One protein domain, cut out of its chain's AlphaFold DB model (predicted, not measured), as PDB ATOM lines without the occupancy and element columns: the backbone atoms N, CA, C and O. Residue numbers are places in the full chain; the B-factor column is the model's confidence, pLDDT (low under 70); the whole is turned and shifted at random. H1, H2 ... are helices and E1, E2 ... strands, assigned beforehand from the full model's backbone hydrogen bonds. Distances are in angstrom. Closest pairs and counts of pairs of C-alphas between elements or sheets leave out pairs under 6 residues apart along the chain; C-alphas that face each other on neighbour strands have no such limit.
ATOM      1  N   PHE A  40     -41.914 -10.023  70.682       76.25
ATOM      2  CA  PHE A  40     -41.248 -10.599  69.511       76.25
ATOM      3  C   PHE A  40     -41.147 -12.118  69.606       76.25
ATOM      4  O   PHE A  40     -40.705 -12.655  70.622       76.25
ATOM      5  N   CYS A  41     -41.508 -12.800  68.520       75.19
ATOM      6  CA  CYS A  41     -41.325 -14.239  68.355       75.19
ATOM      7  C   CYS A  41     -40.937 -14.523  66.898       75.19
ATOM      8  O   CYS A  41     -41.786 -14.815  66.054       75.19
ATOM      9  N   ASP A  42     -39.648 -14.375  66.591       76.25
ATOM     10  CA  ASP A  42     -39.143 -14.537  65.226       76.25
ATOM     11  C   ASP A  42     -39.120 -16.018  64.827       76.25
ATOM     12  O   ASP A  42     -38.636 -16.857  65.590       76.25
ATOM     13  N   ALA A  43     -39.625 -16.338  63.630       74.94
ATOM     14  CA  ALA A  43     -39.721 -17.707  63.107       74.94
ATOM     15  C   ALA A  43     -40.507 -18.695  64.001       74.94
ATOM     16  O   ALA A  43     -40.403 -19.912  63.833       74.94
ATOM     17  N   CYS A  44     -41.310 -18.187  64.937       72.25
ATOM     18  CA  CYS A  44     -42.182 -19.006  65.768       72.25
ATOM     19  C   CYS A  44     -43.384 -19.516  64.970       72.25
ATOM     20  O   CYS A  44     -43.962 -18.781  64.167       72.25
ATOM     21  N   THR A  45     -43.826 -20.742  65.240       77.88
ATOM     22  CA  THR A  45     -45.104 -21.258  64.730       77.88
ATOM     23  C   THR A  45     -46.288 -20.538  65.385       77.88
ATOM     24  O   THR A  45     -46.152 -19.901  66.433       77.88
ATOM     25  N   GLN A  46     -47.480 -20.659  64.795       76.06
ATOM     26  CA  GLN A  46     -48.710 -20.101  65.370       76.06
ATOM     27  C   GLN A  46     -48.984 -20.631  66.789       76.06
ATOM     28  O   GLN A  46     -49.362 -19.866  67.673       76.06
ATOM     29  N   GLU A  47     -48.731 -21.917  67.040       72.50
ATOM     30  CA  GLU A  47     -48.888 -22.521  68.370       72.50
ATOM     31  C   GLU A  47     -47.914 -21.928  69.397       72.50
ATOM     32  O   GLU A  47     -48.306 -21.636  70.525       72.50
ATOM     33  N   GLN A  48     -46.657 -21.694  69.006       73.50
ATOM     34  CA  GLN A  48     -45.645 -21.088  69.879       73.50
ATOM     35  C   GLN A  48     -46.000 -19.643  70.237       73.50
ATOM     36  O   GLN A  48     -45.882 -19.245  71.396       73.50
ATOM     37  N   ARG A  49     -46.492 -18.870  69.262       76.44
ATOM     38  CA  ARG A  49     -47.008 -17.517  69.502       76.44
ATOM     39  C   ARG A  49     -48.250 -17.543  70.398       76.44
ATOM     40  O   ARG A  49     -48.344 -16.746  71.325       76.44
ATOM     41  N   GLY A  50     -49.152 -18.506  70.206       73.38
ATOM     42  CA  GLY A  50     -50.305 -18.706  71.085       73.38
ATOM     43  C   GLY A  50     -49.914 -19.032  72.531       73.38
ATOM     44  O   GLY A  50     -50.454 -18.441  73.467       73.38
ATOM     45  N   ALA A  51     -48.933 -19.915  72.734       75.38
ATOM     46  CA  ALA A  51     -48.412 -20.238  74.062       75.38
ATOM     47  C   ALA A  51     -47.764 -19.020  74.742       75.38
ATOM     48  O   ALA A  51     -48.003 -18.785  75.927       75.38
ATOM     49  N   LEU A  52     -47.005 -18.218  73.986       73.75
ATOM     50  CA  LEU A  52     -46.434 -16.960  74.466       73.75
ATOM     51  C   LEU A  52     -47.532 -15.967  74.868       73.75
ATOM     52  O   LEU A  52     -47.461 -15.396  75.952       73.75
ATOM     53  N   ALA A  53     -48.578 -15.806  74.053       74.56
ATOM     54  CA  ALA A  53     -49.719 -14.961  74.398       74.56
ATOM     55  C   ALA A  53     -50.362 -15.409  75.717       74.56
ATOM     56  O   ALA A  53     -50.593 -14.588  76.597       74.56
ATOM     57  N   ASN A  54     -50.577 -16.715  75.890       75.62
ATOM     58  CA  ASN A  54     -51.154 -17.274  77.110       75.62
ATOM     59  C   ASN A  54     -50.295 -17.005  78.357       75.62
ATOM     60  O   ASN A  54     -50.833 -16.725  79.429       75.62
ATOM     61  N   GLN A  55     -48.969 -17.064  78.216       76.00
ATOM     62  CA  GLN A  55     -48.027 -16.713  79.283       76.00
ATOM     63  C   GLN A  55     -48.081 -15.220  79.622       76.00
ATOM     64  O   GLN A  55     -48.151 -14.866  80.796       76.00
ATOM     65  N   LEU A  56     -48.086 -14.350  78.607       72.62
ATOM     66  CA  LEU A  56     -48.100 -12.893  78.770       72.62
ATOM     67  C   LEU A  56     -49.390 -12.391  79.418       72.62
ATOM     68  O   LEU A  56     -49.357 -11.515  80.278       72.62
ATOM     69  N   THR A  57     -50.527 -12.971  79.042       74.19
ATOM     70  CA  THR A  57     -51.841 -12.570  79.551       74.19
ATOM     71  C   THR A  57     -52.275 -13.383  80.772       74.19
ATOM     72  O   THR A  57     -53.401 -13.237  81.234       74.19
ATOM     73  N   SER A  58     -51.432 -14.290  81.283       76.81
ATOM     74  CA  SER A  58     -51.774 -15.195  82.394       76.81
ATOM     75  C   SER A  58     -53.116 -15.930  82.201       76.81
ATOM     76  O   SER A  58     -53.876 -16.126  83.149       76.81
ATOM     77  N   GLY A  59     -53.438 -16.315  80.961       71.62
ATOM     78  CA  GLY A  59     -54.691 -17.001  80.629       71.62
ATOM     79  C   GLY A  59     -55.918 -16.123  80.356       71.62
ATOM     80  O   GLY A  59     -56.984 -16.665  80.049       71.62
ATOM     81  N   LEU A  60     -55.806 -14.790  80.416       80.56
ATOM     82  CA  LEU A  60     -56.896 -13.883  80.037       80.56
ATOM     83  C   LEU A  60     -56.398 -12.547  79.493       80.56
ATOM     84  O   LEU A  60     -55.719 -11.808  80.197       80.56
ATOM     85  N   GLY A  61     -56.813 -12.181  78.283       79.69
ATOM     86  CA  GLY A  61     -56.566 -10.849  77.734       79.69
ATOM     87  C   GLY A  61     -56.113 -10.877  76.285       79.69
ATOM     88  O   GLY A  61     -56.452 -11.786  75.527       79.69
ATOM     89  N   GLN A  62     -55.367  -9.848  75.891       80.38
ATOM     90  CA  GLN A  62     -54.863  -9.684  74.535       80.38
ATOM     91  C   GLN A  62     -53.363  -9.399  74.540       80.38
ATOM     92  O   GLN A  62     -52.871  -8.711  75.429       80.38
ATOM     93  N   ALA A  63     -52.652  -9.910  73.537       75.00
ATOM     94  CA  ALA A  63     -51.231  -9.658  73.339       75.00
ATOM     95  C   ALA A  63     -50.924  -9.451  71.851       75.00
ATOM     96  O   ALA A  63     -51.406 -10.204  71.003       75.00
ATOM     97  N   TYR A  64     -50.093  -8.456  71.539       79.19
ATOM     98  CA  TYR A  64     -49.538  -8.269  70.200       79.19
ATOM     99  C   TYR A  64     -48.229  -9.040  70.087       79.19
ATOM    100  O   TYR A  64     -47.317  -8.845  70.892       79.19
ATOM    101  N   ILE A  65     -48.133  -9.912  69.085       77.12
ATOM    102  CA  ILE A  65     -46.938 -10.717  68.832       77.12
ATOM    103  C   ILE A  65     -46.503 -10.521  67.389       77.12
ATOM    104  O   ILE A  65     -47.263 -10.793  66.461       77.12
ATOM    105  N   GLY A  66     -45.273 -10.053  67.204       79.31
ATOM    106  CA  GLY A  66     -44.693  -9.777  65.901       79.31
ATOM    107  C   GLY A  66     -43.509 -10.662  65.558       79.31
ATOM    108  O   GLY A  66     -42.707 -11.030  66.418       79.31
ATOM    109  N   ASP A  67     -43.388 -10.958  64.267       74.62
ATOM    110  CA  ASP A  67     -42.222 -11.614  63.689       74.62
ATOM    111  C   ASP A  67     -41.426 -10.591  62.873       74.62
ATOM    112  O   ASP A  67     -41.851 -10.127  61.812       74.62
ATOM    113  N   ARG A  68     -40.238 -10.232  63.364       70.19
ATOM    114  CA  ARG A  68     -39.381  -9.224  62.720       70.19
ATOM    115  C   ARG A  68     -38.783  -9.741  61.413       70.19
ATOM    116  O   ARG A  68     -38.354  -8.956  60.566       70.19
ATOM    117  N   SER A  69     -38.762 -11.058  61.218       67.50
ATOM    118  CA  SER A  69     -38.347 -11.686  59.970       67.50
ATOM    119  C   SER A  69     -39.420 -11.611  58.888       67.50
ATOM    120  O   SER A  69     -39.071 -11.702  57.721       67.50
ATOM    121  N   THR A  70     -40.690 -11.381  59.213       73.19
ATOM    122  CA  THR A  70     -41.741 -11.166  58.199       73.19
ATOM    123  C   THR A  70     -42.212  -9.719  58.149       73.19
ATOM    124  O   THR A  70     -42.716  -9.283  57.120       73.19
ATOM    125  N   GLY A  71     -41.998  -8.958  59.226       70.62
ATOM    126  CA  GLY A  71     -42.516  -7.600  59.354       70.62
ATOM    127  C   GLY A  71     -44.027  -7.575  59.577       70.62
ATOM    128  O   GLY A  71     -44.656  -6.561  59.298       70.62
ATOM    129  N   ILE A  72     -44.609  -8.674  60.072       77.50
ATOM    130  CA  ILE A  72     -46.051  -8.801  60.287       77.50
ATOM    131  C   ILE A  72     -46.333  -9.092  61.770       77.50
ATOM    132  O   ILE A  72     -45.842 -10.096  62.300       77.50
ATOM    133  N   PRO A  73     -47.123  -8.241  62.448       79.62
ATOM    134  CA  PRO A  73     -47.657  -8.526  63.769       79.62
ATOM    135  C   PRO A  73     -49.036  -9.196  63.717       79.62
ATOM    136  O   PRO A  73     -49.786  -9.063  62.752       79.62
ATOM    137  N   TYR A  74     -49.377  -9.896  64.796       81.94
ATOM    138  CA  TYR A  74     -50.672 -10.538  65.011       81.94
ATOM    139  C   TYR A  74     -51.204 -10.204  66.402       81.94
ATOM    140  O   TYR A  74     -50.441 -10.107  67.366       81.94
ATOM    141  N   LEU A  75     -52.525 -10.074  66.513       82.94
ATOM    142  CA  LEU A  75     -53.215  -9.922  67.787       82.94
ATOM    143  C   LEU A  75     -53.684 -11.289  68.273       82.94
ATOM    144  O   LEU A  75     -54.481 -11.953  67.612       82.94
ATOM    145  N   TYR A  76     -53.241 -11.682  69.458       80.62
ATOM    146  CA  TYR A  76     -53.718 -12.874  70.138       80.62
ATOM    147  C   TYR A  76     -54.719 -12.494  71.215       80.62
ATOM    148  O   TYR A  76     -54.424 -11.664  72.068       80.62
ATOM    149  N   THR A  77     -55.900 -13.107  71.189       81.56
ATOM    150  CA  THR A  77     -56.879 -13.039  72.281       81.56
ATOM    151  C   THR A  77     -56.875 -14.369  73.021       81.56
ATOM    152  O   THR A  77     -57.111 -15.416  72.417       81.56
ATOM    153  N   VAL A  78     -56.587 -14.327  74.316       78.75
ATOM    154  CA  VAL A  78     -56.537 -15.490  75.200       78.75
ATOM    155  C   VAL A  78     -57.721 -15.426  76.142       78.75
ATOM    156  O   VAL A  78     -57.935 -14.438  76.842       78.75
ATOM    157  N   ASN A  79     -58.483 -16.507  76.162       76.44
ATOM    158  CA  ASN A  79     -59.656 -16.640  76.996       76.44
ATOM    159  C   ASN A  79     -59.694 -18.053  77.585       76.44
ATOM    160  O   ASN A  79     -60.480 -18.884  77.154       76.44
ATOM    161  N   THR A  80     -58.783 -18.379  78.501       65.50
ATOM    162  CA  THR A  80     -58.656 -19.742  79.054       65.50
ATOM    163  C   THR A  80     -59.133 -19.857  80.498       65.50
ATOM    164  O   THR A  80     -59.047 -20.932  81.090       65.50
ATOM    165  N   VAL A  81     -59.644 -18.777  81.094       58.16
ATOM    166  CA  VAL A  81     -60.208 -18.838  82.446       58.16
ATOM    167  C   VAL A  81     -61.566 -19.530  82.382       58.16
ATOM    168  O   VAL A  81     -62.538 -18.971  81.878       58.16
ATOM    169  N   ASN A  82     -61.647 -20.744  82.929       53.53
ATOM    170  CA  ASN A  82     -62.914 -21.391  83.265       53.53
ATOM    171  C   ASN A  82     -63.544 -20.653  84.460       53.53
ATOM    172  O   ASN A  82     -63.456 -21.096  85.602       53.53
ATOM    173  N   GLY A  83     -64.123 -19.484  84.199       53.00
ATOM    174  CA  GLY A  83     -64.922 -18.712  85.145       53.00
ATOM    175  C   GLY A  83     -66.349 -18.526  84.618       53.00
ATOM    176  O   GLY A  83     -66.562 -18.588  83.409       53.00
ATOM    177  N   PRO A  84     -67.341 -18.266  85.488       49.31
ATOM    178  CA  PRO A  84     -68.763 -18.222  85.119       49.31
ATOM    179  C   PRO A  84     -69.162 -17.063  84.182       49.31
ATOM    180  O   PRO A  84     -70.342 -16.891  83.896       49.31
ATOM    181  N   VAL A  85     -68.208 -16.253  83.711       47.97
ATOM    182  CA  VAL A  85     -68.467 -14.995  82.998       47.97
ATOM    183  C   VAL A  85     -67.528 -14.827  81.803       47.97
ATOM    184  O   VAL A  85     -66.921 -13.774  81.632       47.97
ATOM    185  N   SER A  86     -67.373 -15.855  80.968       50.59
ATOM    186  CA  SER A  86     -66.754 -15.647  79.659       50.59
ATOM    187  C   SER A  86     -67.794 -15.749  78.548       50.59
ATOM    188  O   SER A  86     -68.314 -16.817  78.247       50.59
ATOM    189  N   VAL A  87     -68.124 -14.594  77.965       53.41
ATOM    190  CA  VAL A  87     -69.021 -14.438  76.803       53.41
ATOM    191  C   VAL A  87     -68.402 -14.964  75.500       53.41
ATOM    192  O   VAL A  87     -69.100 -15.071  74.494       53.41
ATOM    193  N   ALA A  88     -67.112 -15.309  75.504       56.62
ATOM    194  CA  ALA A  88     -66.416 -15.895  74.365       56.62
ATOM    195  C   ALA A  88     -66.073 -17.375  74.631       56.62
ATOM    196  O   ALA A  88     -65.801 -17.737  75.779       56.62
ATOM    197  N   PRO A  89     -66.044 -18.235  73.591       57.81
ATOM    198  CA  PRO A  89     -65.575 -19.610  73.727       57.81
ATOM    199  C   PRO A  89     -64.164 -19.648  74.328       57.81
ATOM    200  O   PRO A  89     -63.341 -18.786  73.987       57.81
ATOM    201  N   PRO A  90     -63.865 -20.619  75.207       66.62
ATOM    202  CA  PRO A  90     -62.534 -20.743  75.760       66.62
ATOM    203  C   PRO A  90     -61.527 -21.101  74.662       66.62
ATOM    204  O   PRO A  90     -61.802 -21.949  73.811       66.62
ATOM    205  N   GLY A  91     -60.364 -20.454  74.667       75.69
ATOM    206  CA  GLY A  91     -59.313 -20.722  73.687       75.69
ATOM    207  C   GLY A  91     -58.363 -19.556  73.433       75.69
ATOM    208  O   GLY A  91     -58.443 -18.501  74.063       75.69
ATOM    209  N   ILE A  92     -57.450 -19.780  72.490       80.44
ATOM    210  CA  ILE A  92     -56.483 -18.796  72.000       80.44
ATOM    211  C   ILE A  92     -56.825 -18.511  70.538       80.44
ATOM    212  O   ILE A  92     -56.907 -19.435  69.730       80.44
ATOM    213  N   GLN A  93     -57.038 -17.243  70.202       82.50
ATOM    214  CA  GLN A  93     -57.409 -16.805  68.857       82.50
ATOM    215  C   GLN A  93     -56.349 -15.860  68.301       82.50
ATOM    216  O   GLN A  93     -56.080 -14.823  68.902       82.50
ATOM    217  N   GLU A  94     -55.790 -16.201  67.143       85.25
ATOM    218  CA  GLU A  94     -54.957 -15.296  66.345       85.25
ATOM    219  C   GLU A  94     -55.855 -14.462  65.426       85.25
ATOM    220  O   GLU A  94     -56.774 -14.988  64.793       85.25
ATOM    221  N   ARG A  95     -55.594 -13.160  65.345       82.12
ATOM    222  CA  ARG A  95     -56.291 -12.238  64.451       82.12
ATOM    223  C   ARG A  95     -55.285 -11.351  63.717       82.12
ATOM    224  O   ARG A  95     -54.306 -10.912  64.329       82.12
ATOM    225  N   PRO A  96     -55.533 -11.042  62.433       80.06
ATOM    226  CA  PRO A  96     -54.780 -10.004  61.747       80.06
ATOM    227  C   PRO A  96     -55.034  -8.649  62.418       80.06
ATOM    228  O   PRO A  96     -56.125  -8.391  62.935       80.06
ATOM    229  N   VAL A  97     -54.016  -7.792  62.409       78.25
ATOM    230  CA  VAL A  97     -54.099  -6.407  62.892       78.25
ATOM    231  C   VAL A  97     -54.479  -5.449  61.756       78.25
ATOM    232  O   VAL A  97     -54.513  -5.844  60.588       78.25
ATOM    233  N   ALA A  98     -54.776  -4.190  62.079       73.94
ATOM    234  CA  ALA A  98     -55.065  -3.185  61.063       73.94
ATOM    235  C   ALA A  98     -53.810  -2.859  60.235       73.94
ATOM    236  O   ALA A  98     -52.694  -2.905  60.747       73.94
ATOM    237  N   GLN A  99     -53.989  -2.465  58.969       68.38
ATOM    238  CA  GLN A  99     -52.867  -2.162  58.068       68.38
ATOM    239  C   GLN A  99     -51.922  -1.088  58.631       68.38
ATOM    240  O   GLN A  99     -50.713  -1.214  58.492       68.38
ATOM    241  N   ALA A 100     -52.453  -0.084  59.335       67.50
ATOM    242  CA  ALA A 100     -51.637   0.947  59.978       67.50
ATOM    243  C   ALA A 100     -50.656   0.372  61.021       67.50
ATOM    244  O   ALA A 100     -49.508   0.807  61.085       67.50
ATOM    245  N   ASP A 101     -51.078  -0.640  61.788       66.94
ATOM    246  CA  ASP A 101     -50.233  -1.313  62.780       66.94
ATOM    247  C   ASP A 101     -49.161  -2.178  62.093       66.94
ATOM    248  O   ASP A 101     -48.023  -2.274  62.560       66.94
ATOM    249  N   ILE A 102     -49.511  -2.787  60.952       67.69
ATOM    250  CA  ILE A 102     -48.574  -3.540  60.104       67.69
ATOM    251  C   ILE A 102     -47.494  -2.605  59.564       67.69
ATOM    252  O   ILE A 102     -46.312  -2.910  59.689       67.69
ATOM    253  N   ASP A 103     -47.881  -1.456  59.011       64.44
ATOM    254  CA  ASP A 103     -46.948  -0.496  58.418       64.44
ATOM    255  C   ASP A 103     -45.973   0.057  59.471       64.44
ATOM    256  O   ASP A 103     -44.769   0.161  59.232       64.44
ATOM    257  N   GLN A 104     -46.461   0.337  60.682       65.06
ATOM    258  CA  GLN A 104     -45.620   0.776  61.799       65.06
ATOM    259  C   GLN A 104     -44.642  -0.309  62.255       65.06
ATOM    260  O   GLN A 104     -43.450  -0.043  62.453       65.06
ATOM    261  N   PHE A 105     -45.111  -1.550  62.379       67.75
ATOM    262  CA  PHE A 105     -44.251  -2.675  62.729       67.75
ATOM    263  C   PHE A 105     -43.243  -3.003  61.617       67.75
ATOM    264  O   PHE A 105     -42.106  -3.389  61.901       67.75
ATOM    265  N   ALA A 106     -43.607  -2.805  60.351       65.25
ATOM    266  CA  ALA A 106     -42.709  -2.949  59.213       65.25
ATOM    267  C   ALA A 106     -41.569  -1.921  59.278       65.25
ATOM    268  O   ALA A 106     -40.408  -2.286  59.099       65.25
ATOM    269  N   VAL A 107     -41.860  -0.663  59.630       65.44
ATOM    270  CA  VAL A 107     -40.825   0.362  59.844       65.44
ATOM    271  C   VAL A 107     -39.899  -0.040  60.994       65.44
ATOM    272  O   VAL A 107     -38.684  -0.075  60.807       65.44
ATOM    273  N   TYR A 108     -40.437  -0.443  62.146       63.44
ATOM    274  CA  TYR A 108     -39.628  -0.908  63.280       63.44
ATOM    275  C   TYR A 108     -38.748  -2.121  62.927       63.44
ATOM    276  O   TYR A 108     -37.542  -2.145  63.187       63.44
ATOM    277  N   SER A 109     -39.337  -3.138  62.300       61.78
ATOM    278  CA  SER A 109     -38.630  -4.366  61.928       61.78
ATOM    279  C   SER A 109     -37.625  -4.140  60.797       61.78
ATOM    280  O   SER A 109     -36.608  -4.829  60.755       61.78
ATOM    281  N   SER A 110     -37.831  -3.144  59.928       62.00
ATOM    282  CA  SER A 110     -36.851  -2.746  58.910       62.00
ATOM    283  C   SER A 110     -35.563  -2.213  59.535       62.00
ATOM    284  O   SER A 110     -34.478  -2.576  59.083       62.00
ATOM    285  N   VAL A 111     -35.661  -1.455  60.633       60.31
ATOM    286  CA  VAL A 111     -34.497  -1.009  61.407       60.31
ATOM    287  C   VAL A 111     -33.773  -2.230  61.978       60.31
ATOM    288  O   VAL A 111     -32.569  -2.382  61.784       60.31
ATOM    289  N   TYR A 112     -34.505  -3.173  62.578       56.09
ATOM    290  CA  TYR A 112     -33.935  -4.428  63.081       56.09
ATOM    291  C   TYR A 112     -33.228  -5.259  61.991       56.09
ATOM    292  O   TYR A 112     -32.137  -5.787  62.210       56.09
ATOM    293  N   ARG A 113     -33.823  -5.337  60.796       55.34
ATOM    294  CA  ARG A 113     -33.278  -6.038  59.622       55.34
ATOM    295  C   ARG A 113     -32.057  -5.325  59.031       55.34
ATOM    296  O   ARG A 113     -31.115  -5.994  58.616       55.34
ATOM    297  N   SER A 114     -32.044  -3.991  59.035       54.09
ATOM    298  CA  SER A 114     -30.939  -3.174  58.520       54.09
ATOM    299  C   SER A 114     -29.687  -3.240  59.399       54.09
ATOM    300  O   SER A 114     -28.583  -3.115  58.879       54.09
ATOM    301  N   TYR A 115     -29.832  -3.460  60.710       50.97
ATOM    302  CA  TYR A 115     -28.702  -3.589  61.641       50.97
ATOM    303  C   TYR A 115     -28.121  -5.006  61.726       50.97
ATOM    304  O   TYR A 115     -27.355  -5.284  62.645       50.97
ATOM    305  N   GLY A 116     -28.464  -5.915  60.804       46.22
ATOM    306  CA  GLY A 116     -27.781  -7.206  60.661       46.22
ATOM    307  C   GLY A 116     -27.758  -8.071  61.925       46.22
ATOM    308  O   GLY A 116     -26.845  -8.876  62.086       46.22
TER     309      GLY A 116
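What this domain is: This is residues 40 to 116 of the 145 residues of an uncharacterized protein of Xanthomonas citri pv. phaseoli var. fuscans (UniProt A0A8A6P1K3). A narrow, twisted sheet of three strands has H1 packed over one face, while H2 packs with its first part over one end of the opposite face and runs on beyond the sheet. The long link between E2 and E3 loops out past the other end, and with H2 it makes the length. The printed part has 77 residues in the order H1, E1, E2, E3, H2; the sheet order is E1, E2, E3, antiparallel, and the class is mixed. It is only just loose, close to compact, with a radius of gyration of the C-alphas of 13.9 A and spans of 48 by 22 by 15 A.

Where its parts are: H1 is residues 46 to 56, 15.2 A long, beginning at C-alpha 46 (-48.710, -20.101, 65.370). E1 is residues 60 to 67, 22.1 A, E2 residues 72 to 79, 22.9 A, and E3 residues 91 to 96, 16.7 A. H2 is residues 99 to 114, 22.0 A, ending at C-alpha 114 (-30.939, -3.174, 58.520).

How they stand to each other: E1, E2 and E3 form a meander, each strand the antiparallel neighbour of the one before. In the hairpin E1 and E2, at 162 degrees, N 63 and O 76 are 2.9 A apart; in the hairpin E2 and E3, at 154 degrees, N 77 and O 93 are 2.9 A apart, both within hydrogen-bond range. H1 is on the sheet at a height of 7.2 A; its closest C-alphas to E1 are Ala 53 and Ala 63, 5.6 A. H2 is on the opposite face, three layers in all, at a height of 7.0 A; its closest C-alphas to E2 are Ile 102 and Ile 72, 5.8 A. H1 and H2 are apart. In both helices every O i to N i+4 pair is within hydrogen-bond range.

The domain as a whole: The C-alphas farthest apart, of Pro 84 and Gly 116, are 49.0 A apart. The printed part has no cut; E2 to E3 is a long link of 11 residues. The pLDDT is under 70 at residue 69, residues 80 to 90 and residues 99 to 116.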